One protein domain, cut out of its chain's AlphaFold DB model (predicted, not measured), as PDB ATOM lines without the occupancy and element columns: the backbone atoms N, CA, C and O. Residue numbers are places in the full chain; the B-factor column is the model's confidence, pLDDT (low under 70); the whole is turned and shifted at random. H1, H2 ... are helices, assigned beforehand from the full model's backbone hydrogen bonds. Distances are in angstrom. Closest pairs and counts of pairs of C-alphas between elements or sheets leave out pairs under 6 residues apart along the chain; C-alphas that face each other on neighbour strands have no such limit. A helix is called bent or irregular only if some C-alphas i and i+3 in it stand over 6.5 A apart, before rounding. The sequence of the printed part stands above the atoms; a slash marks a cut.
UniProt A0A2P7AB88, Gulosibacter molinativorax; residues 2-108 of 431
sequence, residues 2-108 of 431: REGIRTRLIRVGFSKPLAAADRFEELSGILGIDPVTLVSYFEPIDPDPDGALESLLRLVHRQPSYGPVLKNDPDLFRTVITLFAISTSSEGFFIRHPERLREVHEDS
ATOM      1  N   ARG A   2      36.716  31.964  34.927       62.12
ATOM      2  CA  ARG A   2      36.715  30.493  35.115       62.12
ATOM      3  C   ARG A   2      36.283  29.980  36.505       62.12
ATOM      4  O   ARG A   2      35.645  28.942  36.604       62.12
ATOM      5  N   GLU A   3      36.573  30.703  37.584       62.97
ATOM      6  CA  GLU A   3      36.167  30.287  38.941       62.97
ATOM      7  C   GLU A   3      34.656  30.478  39.202       62.97
ATOM      8  O   GLU A   3      34.009  29.664  39.865       62.97
ATOM      9  N   GLY A   4      34.065  31.509  38.586       77.31
ATOM     10  CA  GLY A   4      32.631  31.795  38.666       77.31
ATOM     11  C   GLY A   4      31.777  30.801  37.875       77.31
ATOM     12  O   GLY A   4      30.752  30.351  38.381       77.31
ATOM     13  N   ILE A   5      32.217  30.409  36.671       84.06
ATOM     14  CA  ILE A   5      31.509  29.402  35.862       84.06
ATOM     15  C   ILE A   5      31.600  28.012  36.498       84.06
ATOM     16  O   ILE A   5      30.586  27.337  36.618       84.06
ATOM     17  N   ARG A   6      32.765  27.629  37.044       85.00
ATOM     18  CA  ARG A   6      32.949  26.350  37.748       85.00
ATOM     19  C   ARG A   6      31.949  26.164  38.889       85.00
ATOM     20  O   ARG A   6      31.365  25.094  39.025       85.00
ATOM     21  N   THR A   7      31.739  27.201  39.697       86.81
ATOM     22  CA  THR A   7      30.783  27.147  40.815       86.81
ATOM     23  C   THR A   7      29.345  26.970  40.320       86.81
ATOM     24  O   THR A   7      28.567  26.262  40.953       86.81
ATOM     25  N   ARG A   8      28.986  27.575  39.178       89.44
ATOM     26  CA  ARG A   8      27.667  27.390  38.553       89.44
ATOM     27  C   ARG A   8      27.488  25.973  38.015       89.44
ATOM     28  O   ARG A   8      26.473  25.364  38.307       89.44
ATOM     29  N   LEU A   9      28.492  25.434  37.324       91.56
ATOM     30  CA  LEU A   9      28.465  24.067  36.792       91.56
ATOM     31  C   LEU A   9      28.237  23.027  37.896       91.56
ATOM     32  O   LEU A   9      27.401  22.144  37.746       91.56
ATOM     33  N   ILE A  10      28.906  23.185  39.044       90.56
ATOM     34  CA  ILE A  10      28.688  22.313  40.211       90.56
ATOM     35  C   ILE A  10      27.249  22.429  40.735       90.56
ATOM     36  O   ILE A  10      26.657  21.421  41.096       90.56
ATOM     37  N   ARG A  11      26.676  23.640  40.776       88.94
ATOM     38  CA  ARG A  11      25.289  23.854  41.236       88.94
ATOM     39  C   ARG A  11      24.242  23.263  40.297       88.94
ATOM     40  O   ARG A  11      23.187  22.876  40.774       88.94
ATOM     41  N   VAL A  12      24.528  23.239  38.998       89.94
ATOM     42  CA  VAL A  12      23.665  22.621  37.982       89.94
ATOM     43  C   VAL A  12      23.762  21.091  38.024       89.94
ATOM     44  O   VAL A  12      22.821  20.424  37.636       89.94
ATOM     45  N   GLY A  13      24.858  20.529  38.544       92.44
ATOM     46  CA  GLY A  13      25.021  19.078  38.695       92.44
ATOM     47  C   GLY A  13      26.041  18.444  37.748       92.44
ATOM     48  O   GLY A  13      26.129  17.223  37.691       92.44
ATOM     49  N   PHE A  14      26.859  19.238  37.045       94.31
ATOM     50  CA  PHE A  14      27.947  18.697  36.223       94.31
ATOM     51  C   PHE A  14      28.959  17.934  37.085       94.31
ATOM     52  O   PHE A  14      29.601  18.496  37.982       94.31
ATOM     53  N   SER A  15      29.162  16.663  36.754       93.56
ATOM     54  CA  SER A  15      30.114  15.757  37.394       93.56
ATOM     55  C   SER A  15      31.570  16.115  37.075       93.56
ATOM     56  O   SER A  15      32.464  15.891  37.899       93.56
ATOM     57  N   LYS A  16      31.834  16.717  35.901       92.62
ATOM     58  CA  LYS A  16      33.183  17.096  35.435       92.62
ATOM     59  C   LYS A  16      33.275  18.594  35.104       92.62
ATOM     60  O   LYS A  16      33.559  18.964  33.965       92.62
ATOM     61  N   PRO A  17      33.148  19.497  36.094       90.88
ATOM     62  CA  PRO A  17      32.971  20.933  35.855       90.88
ATOM     63  C   PRO A  17      34.164  21.622  35.168       90.88
ATOM     64  O   PRO A  17      33.982  22.647  34.521       90.88
ATOM     65  N   LEU A  18      35.389  21.097  35.300       89.94
ATOM     66  CA  LEU A  18      36.550  21.644  34.583       89.94
ATOM     67  C   LEU A  18      36.507  21.300  33.090       89.94
ATOM     68  O   LEU A  18      36.696  22.187  32.268       89.94
ATOM     69  N   ALA A  19      36.210  20.043  32.755       92.56
ATOM     70  CA  ALA A  19      36.072  19.615  31.366       92.56
ATOM     71  C   ALA A  19      34.858  20.285  30.708       92.56
ATOM     72  O   ALA A  19      34.967  20.803  29.600       92.56
ATOM     73  N   ALA A  20      33.730  20.361  31.423       94.31
ATOM     74  CA  ALA A  20      32.537  21.058  30.955       94.31
ATOM     75  C   ALA A  20      32.816  22.539  30.649       94.31
ATOM     76  O   ALA A  20      32.332  23.050  29.645       94.31
ATOM     77  N   ALA A  21      33.642  23.231  31.446       93.75
ATOM     78  CA  ALA A  21      33.998  24.623  31.169       93.75
ATOM     79  C   ALA A  21      34.697  24.795  29.807       93.75
ATOM     80  O   ALA A  21      34.344  25.709  29.067       93.75
ATOM     81  N   ASP A  22      35.629  23.906  29.449       94.31
ATOM     82  CA  ASP A  22      36.294  23.947  28.138       94.31
ATOM     83  C   ASP A  22      35.301  23.670  26.992       94.31
ATOM     84  O   ASP A  22      35.352  24.318  25.947       94.31
ATOM     85  N   ARG A  23      34.335  22.768  27.210       96.12
ATOM     86  CA  ARG A  23      33.241  22.492  26.262       96.12
ATOM     87  C   ARG A  23      32.282  23.666  26.079       96.12
ATOM     88  O   ARG A  23      31.835  23.922  24.963       96.12
ATOM     89  N   PHE A  24      31.981  24.409  27.140       96.19
ATOM     90  CA  PHE A  24      31.168  25.622  27.039       96.19
ATOM     91  C   PHE A  24      31.875  26.737  26.268       96.19
ATOM     92  O   PHE A  24      31.207  27.478  25.551       96.19
ATOM     93  N   GLU A  25      33.203  26.855  26.365       95.50
ATOM     94  CA  GLU A  25      33.976  27.791  25.532       95.50
ATOM     95  C   GLU A  25      33.900  27.404  24.046       95.50
ATOM     96  O   GLU A  25      33.703  28.265  23.187       95.50
ATOM     97  N   GLU A  26      33.982  26.106  23.740       96.50
ATOM     98  CA  GLU A  26      33.787  25.581  22.384       96.50
ATOM     99  C   GLU A  26      32.381  25.910  21.852       96.50
ATOM    100  O   GLU A  26      32.244  26.534  20.796       96.50
ATOM    101  N   LEU A  27      31.334  25.568  22.611       96.44
ATOM    102  CA  LEU A  27      29.943  25.838  22.239       96.44
ATOM    103  C   LEU A  27      29.674  27.345  22.091       96.44
ATOM    104  O   LEU A  27      28.984  27.766  21.161       96.44
ATOM    105  N   SER A  28      30.266  28.162  22.966       96.38
ATOM    106  CA  SER A  28      30.246  29.627  22.885       96.38
ATOM    107  C   SER A  28      30.864  30.127  21.584       96.38
ATOM    108  O   SER A  28      30.284  30.992  20.929       96.38
ATOM    109  N   GLY A  29      32.000  29.565  21.163       95.69
ATOM    110  CA  GLY A  29      32.634  29.901  19.887       95.69
ATOM    111  C   GLY A  29      31.749  29.599  18.674       95.69
ATOM    112  O   GLY A  29      31.744  30.371  17.717       95.69
ATOM    113  N   ILE A  30      30.968  28.515  18.729       95.69
ATOM    114  CA  ILE A  30      30.071  28.092  17.643       95.69
ATOM    115  C   ILE A  30      28.799  28.950  17.599       95.69
ATOM    116  O   ILE A  30      28.405  29.431  16.538       95.69
ATOM    117  N   LEU A  31      28.144  29.150  18.746       95.38
ATOM    118  CA  LEU A  31      26.853  29.844  18.821       95.38
ATOM    119  C   LEU A  31      26.996  31.369  18.944       95.38
ATOM    120  O   LEU A  31      26.059  32.123  18.666       95.38
ATOM    121  N   GLY A  32      28.162  31.859  19.366       95.06
ATOM    122  CA  GLY A  32      28.374  33.265  19.708       95.06
ATOM    123  C   GLY A  32      27.463  33.720  20.851       95.06
ATOM    124  O   GLY A  32      26.863  34.793  20.751       95.06
ATOM    125  N   ILE A  33      27.299  32.869  21.867       94.56
ATOM    126  CA  ILE A  33      26.593  33.127  23.132       94.56
ATOM    127  C   ILE A  33      27.629  32.952  24.235       94.56
ATOM    128  O   ILE A  33      28.349  31.960  24.220       94.56
ATOM    129  N   ASP A  34      27.716  33.888  25.179       94.06
ATOM    130  CA  ASP A  34      28.736  33.796  26.218       94.06
ATOM    131  C   ASP A  34      28.553  32.536  27.097       94.06
ATOM    132  O   ASP A  34      27.416  32.122  27.363       94.06
ATOM    133  N   PRO A  35      29.648  31.931  27.602       92.94
ATOM    134  CA  PRO A  35      29.579  30.689  28.371       92.94
ATOM    135  C   PRO A  35      28.694  30.771  29.620       92.94
ATOM    136  O   PRO A  35      28.106  29.776  30.033       92.94
ATOM    137  N   VAL A  36      28.582  31.946  30.247       90.75
ATOM    138  CA  VAL A  36      27.791  32.116  31.473       90.75
ATOM    139  C   VAL A  36      26.294  32.062  31.166       90.75
ATOM    140  O   VAL A  36      25.547  31.453  31.935       90.75
ATOM    141  N   THR A  37      25.873  32.653  30.047       92.69
ATOM    142  CA  THR A  37      24.507  32.539  29.524       92.69
ATOM    143  C   THR A  37      24.206  31.113  29.068       92.69
ATOM    144  O   THR A  37      23.153  30.590  29.420       92.69
ATOM    145  N   LEU A  38      25.132  30.433  28.381       94.56
ATOM    146  CA  LEU A  38      24.937  29.029  27.985       94.56
ATOM    147  C   LEU A  38      24.684  28.112  29.188       94.56
ATOM    148  O   LEU A  38      23.753  27.314  29.163       94.56
ATOM    149  N   VAL A  39      25.453  28.272  30.269       94.12
ATOM    150  CA  VAL A  39      25.245  27.511  31.513       94.12
ATOM    151  C   VAL A  39      23.873  27.787  32.135       94.12
ATOM    152  O   VAL A  39      23.330  26.916  32.801       94.12
ATOM    153  N   SER A  40      23.288  28.971  31.922       92.81
ATOM    154  CA  SER A  40      21.967  29.313  32.472       92.81
ATOM    155  C   SER A  40      20.785  28.633  31.772       92.81
ATOM    156  O   SER A  40      19.664  28.737  32.265       92.81
ATOM    157  N   TYR A  41      21.018  27.958  30.642       94.06
ATOM    158  CA  TYR A  41      19.997  27.145  29.974       94.06
ATOM    159  C   TYR A  41      19.904  25.716  30.513       94.06
ATOM    160  O   TYR A  41      18.942  25.033  30.188       94.06
ATOM    161  N   PHE A  42      20.876  25.280  31.315       93.31
ATOM    162  CA  PHE A  42      20.825  23.997  32.006       93.31
ATOM    163  C   PHE A  42      20.178  24.184  33.375       93.31
ATOM    164  O   PHE A  42      20.493  25.136  34.101       93.31
ATOM    165  N   GLU A  43      19.301  23.261  33.738       83.88
ATOM    166  CA  GLU A  43      18.557  23.287  34.987       83.88
ATOM    167  C   GLU A  43      19.059  22.193  35.940       83.88
ATOM    168  O   GLU A  43      19.478  21.128  35.496       83.88
ATOM    169  N   PRO A  44      19.006  22.395  37.272       79.12
ATOM    170  CA  PRO A  44      19.408  21.359  38.231       79.12
ATOM    171  C   PRO A  44      18.588  20.061  38.165       79.12
ATOM    172  O   PRO A  44      18.971  19.076  38.788       79.12
ATOM    173  N   ILE A  45      17.443  20.086  37.478       75.56
ATOM    174  CA  ILE A  45      16.585  18.920  37.251       75.56
ATOM    175  C   ILE A  45      17.026  18.080  36.044       75.56
ATOM    176  O   ILE A  45      16.526  16.972  35.879       75.56
ATOM    177  N   ASP A  46      17.958  18.572  35.220       84.12
ATOM    178  CA  ASP A  46      18.503  17.806  34.100       84.12
ATOM    179  C   ASP A  46      19.309  16.608  34.651       84.12
ATOM    180  O   ASP A  46      20.291  16.813  35.370       84.12
ATOM    181  N   PRO A  47      18.934  15.351  34.339       87.19
ATOM    182  CA  PRO A  47      19.509  14.187  35.018       87.19
ATOM    183  C   PRO A  47      20.942  13.848  34.573       87.19
ATOM    184  O   PRO A  47      21.692  13.252  35.346       87.19
ATOM    185  N   ASP A  48      21.340  14.239  33.358       92.62
ATOM    186  CA  ASP A  48      22.710  14.104  32.842       92.62
ATOM    187  C   ASP A  48      23.150  15.364  32.064       92.62
ATOM    188  O   ASP A  48      23.145  15.390  30.826       92.62
ATOM    189  N   PRO A  49      23.533  16.447  32.766       94.06
ATOM    190  CA  PRO A  49      23.931  17.693  32.117       94.06
ATOM    191  C   PRO A  49      25.272  17.568  31.367       94.06
ATOM    192  O   PRO A  49      25.478  18.256  30.363       94.06
ATOM    193  N   ASP A  50      26.180  16.681  31.805       94.25
ATOM    194  CA  ASP A  50      27.429  16.397  31.082       94.25
ATOM    195  C   ASP A  50      27.130  15.744  29.722       94.25
ATOM    196  O   ASP A  50      27.670  16.178  28.699       94.25
ATOM    197  N   GLY A  51      26.256  14.730  29.703       93.75
ATOM    198  CA  GLY A  51      25.796  14.068  28.483       93.75
ATOM    199  C   GLY A  51      25.122  15.044  27.524       93.75
ATOM    200  O   GLY A  51      25.538  15.152  26.369       93.75
ATOM    201  N   ALA A  52      24.171  15.840  28.020       95.00
ATOM    202  CA  ALA A  52      23.447  16.820  27.212       95.00
ATOM    203  C   ALA A  52      24.365  17.843  26.522       95.00
ATOM    204  O   ALA A  52      24.157  18.175  25.350       95.00
ATOM    205  N   LEU A  53      25.409  18.324  27.209       96.06
ATOM    206  CA  LEU A  53      26.387  19.246  26.625       96.06
ATOM    207  C   LEU A  53      27.171  18.607  25.469       96.06
ATOM    208  O   LEU A  53      27.377  19.241  24.429       96.06
ATOM    209  N   GLU A  54      27.592  17.352  25.623       95.75
ATOM    210  CA  GLU A  54      28.280  16.617  24.558       95.75
ATOM    211  C   GLU A  54      27.339  16.350  23.370       95.75
ATOM    212  O   GLU A  54      27.739  16.535  22.216       95.75
ATOM    213  N   SER A  55      26.076  15.992  23.620       95.81
ATOM    214  CA  SER A  55      25.053  15.808  22.581       95.81
ATOM    215  C   SER A  55      24.768  17.101  21.811       95.81
ATOM    216  O   SER A  55      24.678  17.088  20.582       95.81
ATOM    217  N   LEU A  56      24.700  18.244  22.502       95.75
ATOM    218  CA  LEU A  56      24.547  19.562  21.881       95.75
ATOM    219  C   LEU A  56      25.723  19.921  20.977       95.75
ATOM    220  O   LEU A  56      25.510  20.367  19.848       95.75
ATOM    221  N   LEU A  57      26.956  19.708  21.444       97.06
ATOM    222  CA  LEU A  57      28.151  19.915  20.626       97.06
ATOM    223  C   LEU A  57      28.118  19.026  19.379       97.06
ATOM    224  O   LEU A  57      28.362  19.504  18.271       97.06
ATOM    225  N   ARG A  58      27.746  17.747  19.523       96.88
ATOM    226  CA  ARG A  58      27.572  16.840  18.376       96.88
ATOM    227  C   ARG A  58      26.513  17.349  17.401       96.88
ATOM    228  O   ARG A  58      26.762  17.301  16.196       96.88
ATOM    229  N   LEU A  59      25.378  17.844  17.897       96.69
ATOM    230  CA  LEU A  59      24.307  18.411  17.079       96.69
ATOM    231  C   LEU A  59      24.815  19.593  16.252       96.69
ATOM    232  O   LEU A  59      24.699  19.559  15.032       96.69
ATOM    233  N   VAL A  60      25.428  20.603  16.873       97.06
ATOM    234  CA  VAL A  60      25.875  21.805  16.145       97.06
ATOM    235  C   VAL A  60      27.065  21.534  15.218       97.06
ATOM    236  O   VAL A  60      27.198  22.197  14.195       97.06
ATOM    237  N   HIS A  61      27.900  20.532  15.509       96.94
ATOM    238  CA  HIS A  61      28.970  20.108  14.598       96.94
ATOM    239  C   HIS A  61      28.444  19.338  13.384       96.94
ATOM    240  O   HIS A  61      28.919  19.539  12.268       96.94
ATOM    241  N   ARG A  62      27.473  18.439  13.585       96.88
ATOM    242  CA  ARG A  62      26.875  17.634  12.505       96.88
ATOM    243  C   ARG A  62      25.855  18.418  11.686       96.88
ATOM    244  O   ARG A  62      25.722  18.152  10.496       96.88
ATOM    245  N   GLN A  63      25.176  19.374  12.314       96.75
ATOM    246  CA  GLN A  63      24.140  20.228  11.735       96.75
ATOM    247  C   GLN A  63      24.438  21.714  12.031       96.75
ATOM    248  O   GLN A  63      23.705  22.350  12.793       96.75
ATOM    249  N   PRO A  64      25.487  22.321  11.433       95.69
ATOM    250  CA  PRO A  64      25.870  23.709  11.729       95.69
ATOM    251  C   PRO A  64      24.763  24.740  11.481       95.69
ATOM    252  O   PRO A  64      24.700  25.769  12.153       95.69
ATOM    253  N   SER A  65      23.849  24.450  10.550       95.12
ATOM    254  CA  SER A  65      22.672  25.277  10.267       95.12
ATOM    255  C   SER A  65      21.687  25.366  11.438       95.12
ATOM    256  O   SER A  65      20.897  26.307  11.483       95.12
ATOM    257  N   TYR A  66      21.737  24.434  12.393       95.62
ATOM    258  CA  TYR A  66      20.853  24.423  13.555       95.62
ATOM    259  C   TYR A  66      21.346  25.322  14.700       95.62
ATOM    260  O   TYR A  66      20.556  25.728  15.550       95.62
ATOM    261  N   GLY A  67      22.625  25.718  14.702       95.25
ATOM    262  CA  GLY A  67      23.172  26.640  15.704       95.25
ATOM    263  C   GLY A  67      22.413  27.976  15.783       95.25
ATOM    264  O   GLY A  67      21.964  28.354  16.867       95.25
ATOM    265  N   PRO A  68      22.182  28.677  14.654       95.44
ATOM    266  CA  PRO A  68      21.340  29.872  14.626       95.44
ATOM    267  C   PRO A  68      19.897  29.637  15.095       95.44
ATOM    268  O   PRO A  68      19.308  30.541  15.681       95.44
ATOM    269  N   VAL A  69      19.331  28.446  14.866       95.88
ATOM    270  CA  VAL A  69      17.974  28.099  15.325       95.88
ATOM    271  C   VAL A  69      17.926  28.084  16.852       95.88
ATOM    272  O   VAL A  69      17.099  28.782  17.426       95.88
ATOM    273  N   LEU A  70      18.859  27.378  17.500       95.31
ATOM    274  CA  LEU A  70      18.969  27.342  18.965       95.31
ATOM    275  C   LEU A  70      19.258  28.726  19.556       95.31
ATOM    276  O   LEU A  70      18.685  29.111  20.570       95.31
ATOM    277  N   LYS A  71      20.133  29.502  18.909       94.38
ATOM    278  CA  LYS A  71      20.486  30.850  19.366       94.38
ATOM    279  C   LYS A  71      19.286  31.794  19.408       94.38
ATOM    280  O   LYS A  71      19.198  32.626  20.308       94.38
ATOM    281  N   ASN A  72      18.415  31.705  18.408       95.62
ATOM    282  CA  ASN A  72      17.286  32.618  18.249       95.62
ATOM    283  C   ASN A  72      16.045  32.183  19.044       95.62
ATOM    284  O   ASN A  72      15.091  32.953  19.117       95.62
ATOM    285  N   ASP A  73      16.056  30.981  19.624       96.19
ATOM    286  CA  ASP A  73      14.918  30.376  20.313       96.19
ATOM    287  C   ASP A  73      15.377  29.737  21.643       96.19
ATOM    288  O   ASP A  73      15.671  28.538  21.705       96.19
ATOM    289  N   PRO A  74      15.512  30.542  22.720       94.31
ATOM    290  CA  PRO A  74      16.017  30.066  24.007       94.31
ATOM    291  C   PRO A  74      15.181  28.950  24.647       94.31
ATOM    292  O   PRO A  74      15.729  28.113  25.363       94.31
ATOM    293  N   ASP A  75      13.870  28.919  24.399       94.00
ATOM    294  CA  ASP A  75      12.973  27.920  24.988       94.00
ATOM    295  C   ASP A  75      13.076  26.576  24.258       94.00
ATOM    296  O   ASP A  75      13.114  25.515  24.899       94.00
ATOM    297  N   LEU A  76      13.242  26.608  22.932       95.44
ATOM    298  CA  LEU A  76      13.675  25.435  22.179       95.44
ATOM    299  C   LEU A  76      15.046  24.959  22.666       95.44
ATOM    300  O   LEU A  76      15.241  23.763  22.848       95.44
ATOM    301  N   PHE A  77      15.988  25.864  22.934       95.94
ATOM    302  CA  PHE A  77      17.314  25.467  23.404       95.94
ATOM    303  C   PHE A  77      17.256  24.716  24.746       95.94
ATOM    304  O   PHE A  77      17.801  23.615  24.841       95.94
ATOM    305  N   ARG A  78      16.517  25.230  25.740       93.50
ATOM    306  CA  ARG A  78      16.262  24.501  27.001       93.50
ATOM    307  C   ARG A  78      15.611  23.146  26.758       93.50
ATOM    308  O   ARG A  78      16.013  22.145  27.330       93.50
ATOM    309  N   THR A  79      14.649  23.098  25.842       92.75
ATOM    310  CA  THR A  79      13.979  21.851  25.468       92.75
ATOM    311  C   THR A  79      14.950  20.801  24.927       92.75
ATOM    312  O   THR A  79      14.884  19.643  25.333       92.75
ATOM    313  N   VAL A  80      15.865  21.197  24.039       94.62
ATOM    314  CA  VAL A  80      16.881  20.293  23.484       94.62
ATOM    315  C   VAL A  80      17.842  19.811  24.572       94.62
ATOM    316  O   VAL A  80      18.189  18.633  24.579       94.62
ATOM    317  N   ILE A  81      18.235  20.689  25.504       94.38
ATOM    318  CA  ILE A  81      19.068  20.323  26.661       94.38
ATOM    319  C   ILE A  81      18.382  19.235  27.480       94.38
ATOM    320  O   ILE A  81      18.949  18.155  27.632       94.38
ATOM    321  N   THR A  82      17.154  19.483  27.931       92.19
ATOM    322  CA  THR A  82      16.398  18.534  28.752       92.19
ATOM    323  C   THR A  82      16.202  17.204  28.026       92.19
ATOM    324  O   THR A  82      16.463  16.147  28.593       92.19
ATOM    325  N   LEU A  83      15.839  17.228  26.740       92.62
ATOM    326  CA  LEU A  83      15.659  16.010  25.946       92.62
ATOM    327  C   LEU A  83      16.944  15.168  25.854       92.62
ATOM    328  O   LEU A  83      16.893  13.946  26.000       92.62
ATOM    329  N   PHE A  84      18.096  15.812  25.653       94.56
ATOM    330  CA  PHE A  84      19.391  15.128  25.622       94.56
ATOM    331  C   PHE A  84      19.872  14.692  27.006       94.56
ATOM    332  O   PHE A  84      20.555  13.675  27.104       94.56
ATOM    333  N   ALA A  85      19.481  15.402  28.065       92.56
ATOM    334  CA  ALA A  85      19.802  15.032  29.437       92.56
ATOM    335  C   ALA A  85      19.055  13.766  29.876       92.56
ATOM    336  O   ALA A  85      19.629  12.932  30.567       92.56
ATOM    337  N   ILE A  86      17.794  13.590  29.458       88.94
ATOM    338  CA  ILE A  86      16.973  12.424  29.839       88.94
ATOM    339  C   ILE A  86      17.464  11.141  29.169       88.94
ATOM    340  O   ILE A  86      17.434  10.072  29.778       88.94
ATOM    341  N   SER A  87      17.858  11.207  27.892       81.94
ATOM    342  CA  SER A  87      18.155   9.997  27.131       81.94
ATOM    343  C   SER A  87      19.198  10.194  26.039       81.94
ATOM    344  O   SER A  87      18.915  10.670  24.932       81.94
ATOM    345  N   THR A  88      20.384   9.649  26.300       73.75
ATOM    346  CA  THR A  88      21.457   9.513  25.308       73.75
ATOM    347  C   THR A  88      21.083   8.574  24.157       73.75
ATOM    348  O   THR A  88      21.631   8.702  23.065       73.75
ATOM    349  N   SER A  89      20.115   7.663  24.334       75.88
ATOM    350  CA  SER A  89      19.663   6.777  23.247       75.88
ATOM    351  C   SER A  89      18.840   7.514  22.183       75.88
ATOM    352  O   SER A  89      18.799   7.087  21.027       75.88
ATOM    353  N   SER A  90      18.239   8.654  22.542       81.38
ATOM    354  CA  SER A  90      17.454   9.494  21.631       81.38
ATOM    355  C   SER A  90      18.294  10.516  20.852       81.38
ATOM    356  O   SER A  90      17.873  10.955  19.779       81.38
ATOM    357  N   GLU A  91      19.512  10.838  21.320       88.81
ATOM    358  CA  GLU A  91      20.358  11.894  20.733       88.81
ATOM    359  C   GLU A  91      20.594  11.662  19.236       88.81
ATOM    360  O   GLU A  91      20.482  12.568  18.411       88.81
ATOM    361  N   GLY A  92      20.885  10.408  18.868       92.06
ATOM    362  CA  GLY A  92      21.279  10.064  17.511       92.06
ATOM    363  C   GLY A  92      20.160  10.339  16.514       92.06
ATOM    364  O   GLY A  92      20.437  10.774  15.397       92.06
ATOM    365  N   PHE A  93      18.909  10.117  16.924       95.06
ATOM    366  CA  PHE A  93      17.731  10.407  16.113       95.06
ATOM    367  C   PHE A  93      17.599  11.910  15.858       95.06
ATOM    368  O   PHE A  93      17.558  12.324  14.702       95.06
ATOM    369  N   PHE A  94      17.629  12.739  16.901       95.88
ATOM    370  CA  PHE A  94      17.467  14.189  16.753       95.88
ATOM    371  C   PHE A  94      18.663  14.885  16.090       95.88
ATOM    372  O   PHE A  94      18.499  15.940  15.492       95.88
ATOM    373  N   ILE A  95      19.862  14.295  16.123       95.25
ATOM    374  CA  ILE A  95      21.002  14.782  15.326       95.25
ATOM    375  C   ILE A  95      20.792  14.505  13.825       95.25
ATOM    376  O   ILE A  95      21.208  15.306  12.981       95.25
ATOM    377  N   ARG A  96      20.162  13.374  13.473       95.25
ATOM    378  CA  ARG A  96      19.807  13.047  12.079       95.25
ATOM    379  C   ARG A  96      18.591  13.835  11.585       95.25
ATOM    380  O   ARG A  96      18.592  14.215  10.420       95.25
ATOM    381  N   HIS A  97      17.629  14.106  12.468       96.62
ATOM    382  CA  HIS A  97      16.356  14.789  12.190       96.62
ATOM    383  C   HIS A  97      16.168  16.029  13.088       96.62
ATOM    384  O   HIS A  97      15.244  16.072  13.910       96.62
ATOM    385  N   PRO A  98      17.053  17.042  13.004       96.50
ATOM    386  CA  PRO A  98      17.013  18.207  13.894       96.50
ATOM    387  C   PRO A  98      15.748  19.059  13.723       96.50
ATOM    388  O   PRO A  98      15.335  19.764  14.644       96.50
ATOM    389  N   GLU A  99      15.078  18.982  12.575       95.00
ATOM    390  CA  GLU A  99      13.797  19.643  12.336       95.00
ATOM    391  C   GLU A  99      12.686  19.148  13.277       95.00
ATOM    392  O   GLU A  99      11.787  19.918  13.612       95.00
ATOM    393  N   ARG A 100      12.783  17.907  13.780       96.69
ATOM    394  CA  ARG A 100      11.802  17.318  14.707       96.69
ATOM    395  C   ARG A 100      11.873  17.885  16.117       96.69
ATOM    396  O   ARG A 100      10.881  17.833  16.835       96.69
ATOM    397  N   LEU A 101      13.000  18.476  16.512       96.12
ATOM    398  CA  LEU A 101      13.150  19.091  17.836       96.12
ATOM    399  C   LEU A 101      12.160  20.244  18.051       96.12
ATOM    400  O   LEU A 101      11.639  20.400  19.151       96.12
ATOM    401  N   ARG A 102      11.854  21.016  16.996       95.56
ATOM    402  CA  ARG A 102      10.843  22.081  17.066       95.56
ATOM    403  C   ARG A 102       9.443  21.507  17.277       95.56
ATOM    404  O   ARG A 102       8.711  21.992  18.127       95.56
ATOM    405  N   GLU A 103       9.118  20.435  16.563       95.12
ATOM    406  CA  GLU A 103       7.836  19.742  16.711       95.12
ATOM    407  C   GLU A 103       7.659  19.177  18.132       95.12
ATOM    408  O   GLU A 103       6.593  19.299  18.727       95.12
ATOM    409  N   VAL A 104       8.717  18.596  18.710       95.44
ATOM    410  CA  VAL A 104       8.708  18.125  20.104       95.44
ATOM    411  C   VAL A 104       8.536  19.288  21.084       95.44
ATOM    412  O   VAL A 104       7.777  19.181  22.044       95.44
ATOM    413  N   HIS A 105       9.217  20.408  20.846       94.19
ATOM    414  CA  HIS A 105       9.107  21.596  21.687       94.19
ATOM    415  C   HIS A 105       7.681  22.159  21.735       94.19
ATOM    416  O   HIS A 105       7.183  22.444  22.821       94.19
ATOM    417  N   GLU A 106       7.017  22.265  20.585       92.81
ATOM    418  CA  GLU A 106       5.680  22.860  20.468       92.81
ATOM    419  C   GLU A 106       4.579  21.944  21.054       92.81
ATOM    420  O   GLU A 106       3.682  22.412  21.762       92.81
ATOM    421  N   ASP A 107       4.694  20.624  20.865       90.56
ATOM    422  CA  ASP A 107       3.625  19.651  21.151       90.56
ATOM    423  C   ASP A 107       3.890  18.725  22.363       90.56
ATOM    424  O   ASP A 107       3.281  17.663  22.477       90.56
ATOM    425  N   SER A 108       4.791  19.083  23.282       88.75
ATOM    426  CA  SER A 108       5.114  18.263  24.477       88.75
ATOM    427  C   SER A 108       4.404  18.689  25.763       88.75
ATOM    428  O   SER A 108       4.602  18.088  26.815       88.75
TER     429      SER A 108
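This is residues 2 to 108 of the 431 residues of a protein of Gulosibacter molinativorax (UniProt A0A2P7AB88). Three helices, H2, H4 and H7, lie side by side in a row with H4 in the middle, running the same way; the other five helices cover one side of this row. H1 and H3 pack on H2, H6 crosses H4, H5 packs on the last residues of H2, and H8 packs on H6, far from H1. The printed part has 107 residues with eight named helices, H1 to H8, and no named strand: all helix. It is compact, with a radius of gyration of the C-alphas of 12.7 A and spans of 37 by 26 by 20 A.

H2, residues 17 to 31, and H4, residues 49 to 62, are the hubs, touching four helices each. They touch at Leu 27 and Leu 57, C-alphas 6.4 A apart, at a shallow tilt of 30 degrees. H7, residues 88 to 96, touches H4 at a shallow tilt of 19 degrees, closest C-alphas Leu 59 and Ile 95, 5.2 A. H1, residues 2 to 12, touches residues 17 to 21 of H2 alone, about perpendicular at 79 degrees, closest C-alphas Leu 9 and Pro 17, 5.6 A. H3, residues 35 to 39, touches residues 24 to 28 of H2 alone, closest C-alphas Phe 24 and Pro 35, 5.5 A. Residues 80 to 85 of H6, residues 74 to 86, touch H4 at a steep tilt of 64 degrees, closest C-alphas Ala 52 and Ala 85, 4.6 A. H5, residues 64 to 72, touches residues 30 to 31 of H2, closest C-alphas Leu 31 and Gly 67, 5.8 A. H8, residues 100 to 106, touches H6, closest C-alphas Leu 76 and His 105, 6.0 A. Every O i to N i+4 pair is within hydrogen-bond range in H1, H2, H3, H4, H6 and H8, but 3 of 5 in H5 and in H7.

H2 measures 20.2 A, H4 19.8 A and H6 18.6 A. H1 begins at C-alpha 2 (36.715, 30.493, 35.115); H8 ends at C-alpha 106 (5.680, 22.860, 20.468). H7 is only just irregular: C-alphas 89 and 92 are 6.8 A apart.

The farthest C-alphas, Glu 3 and Asp 107, are 38.6 A apart. The printed part has no cut and no long link. Mean pLDDT of the printed part is 92.1; residues 2 to 3 are under 70.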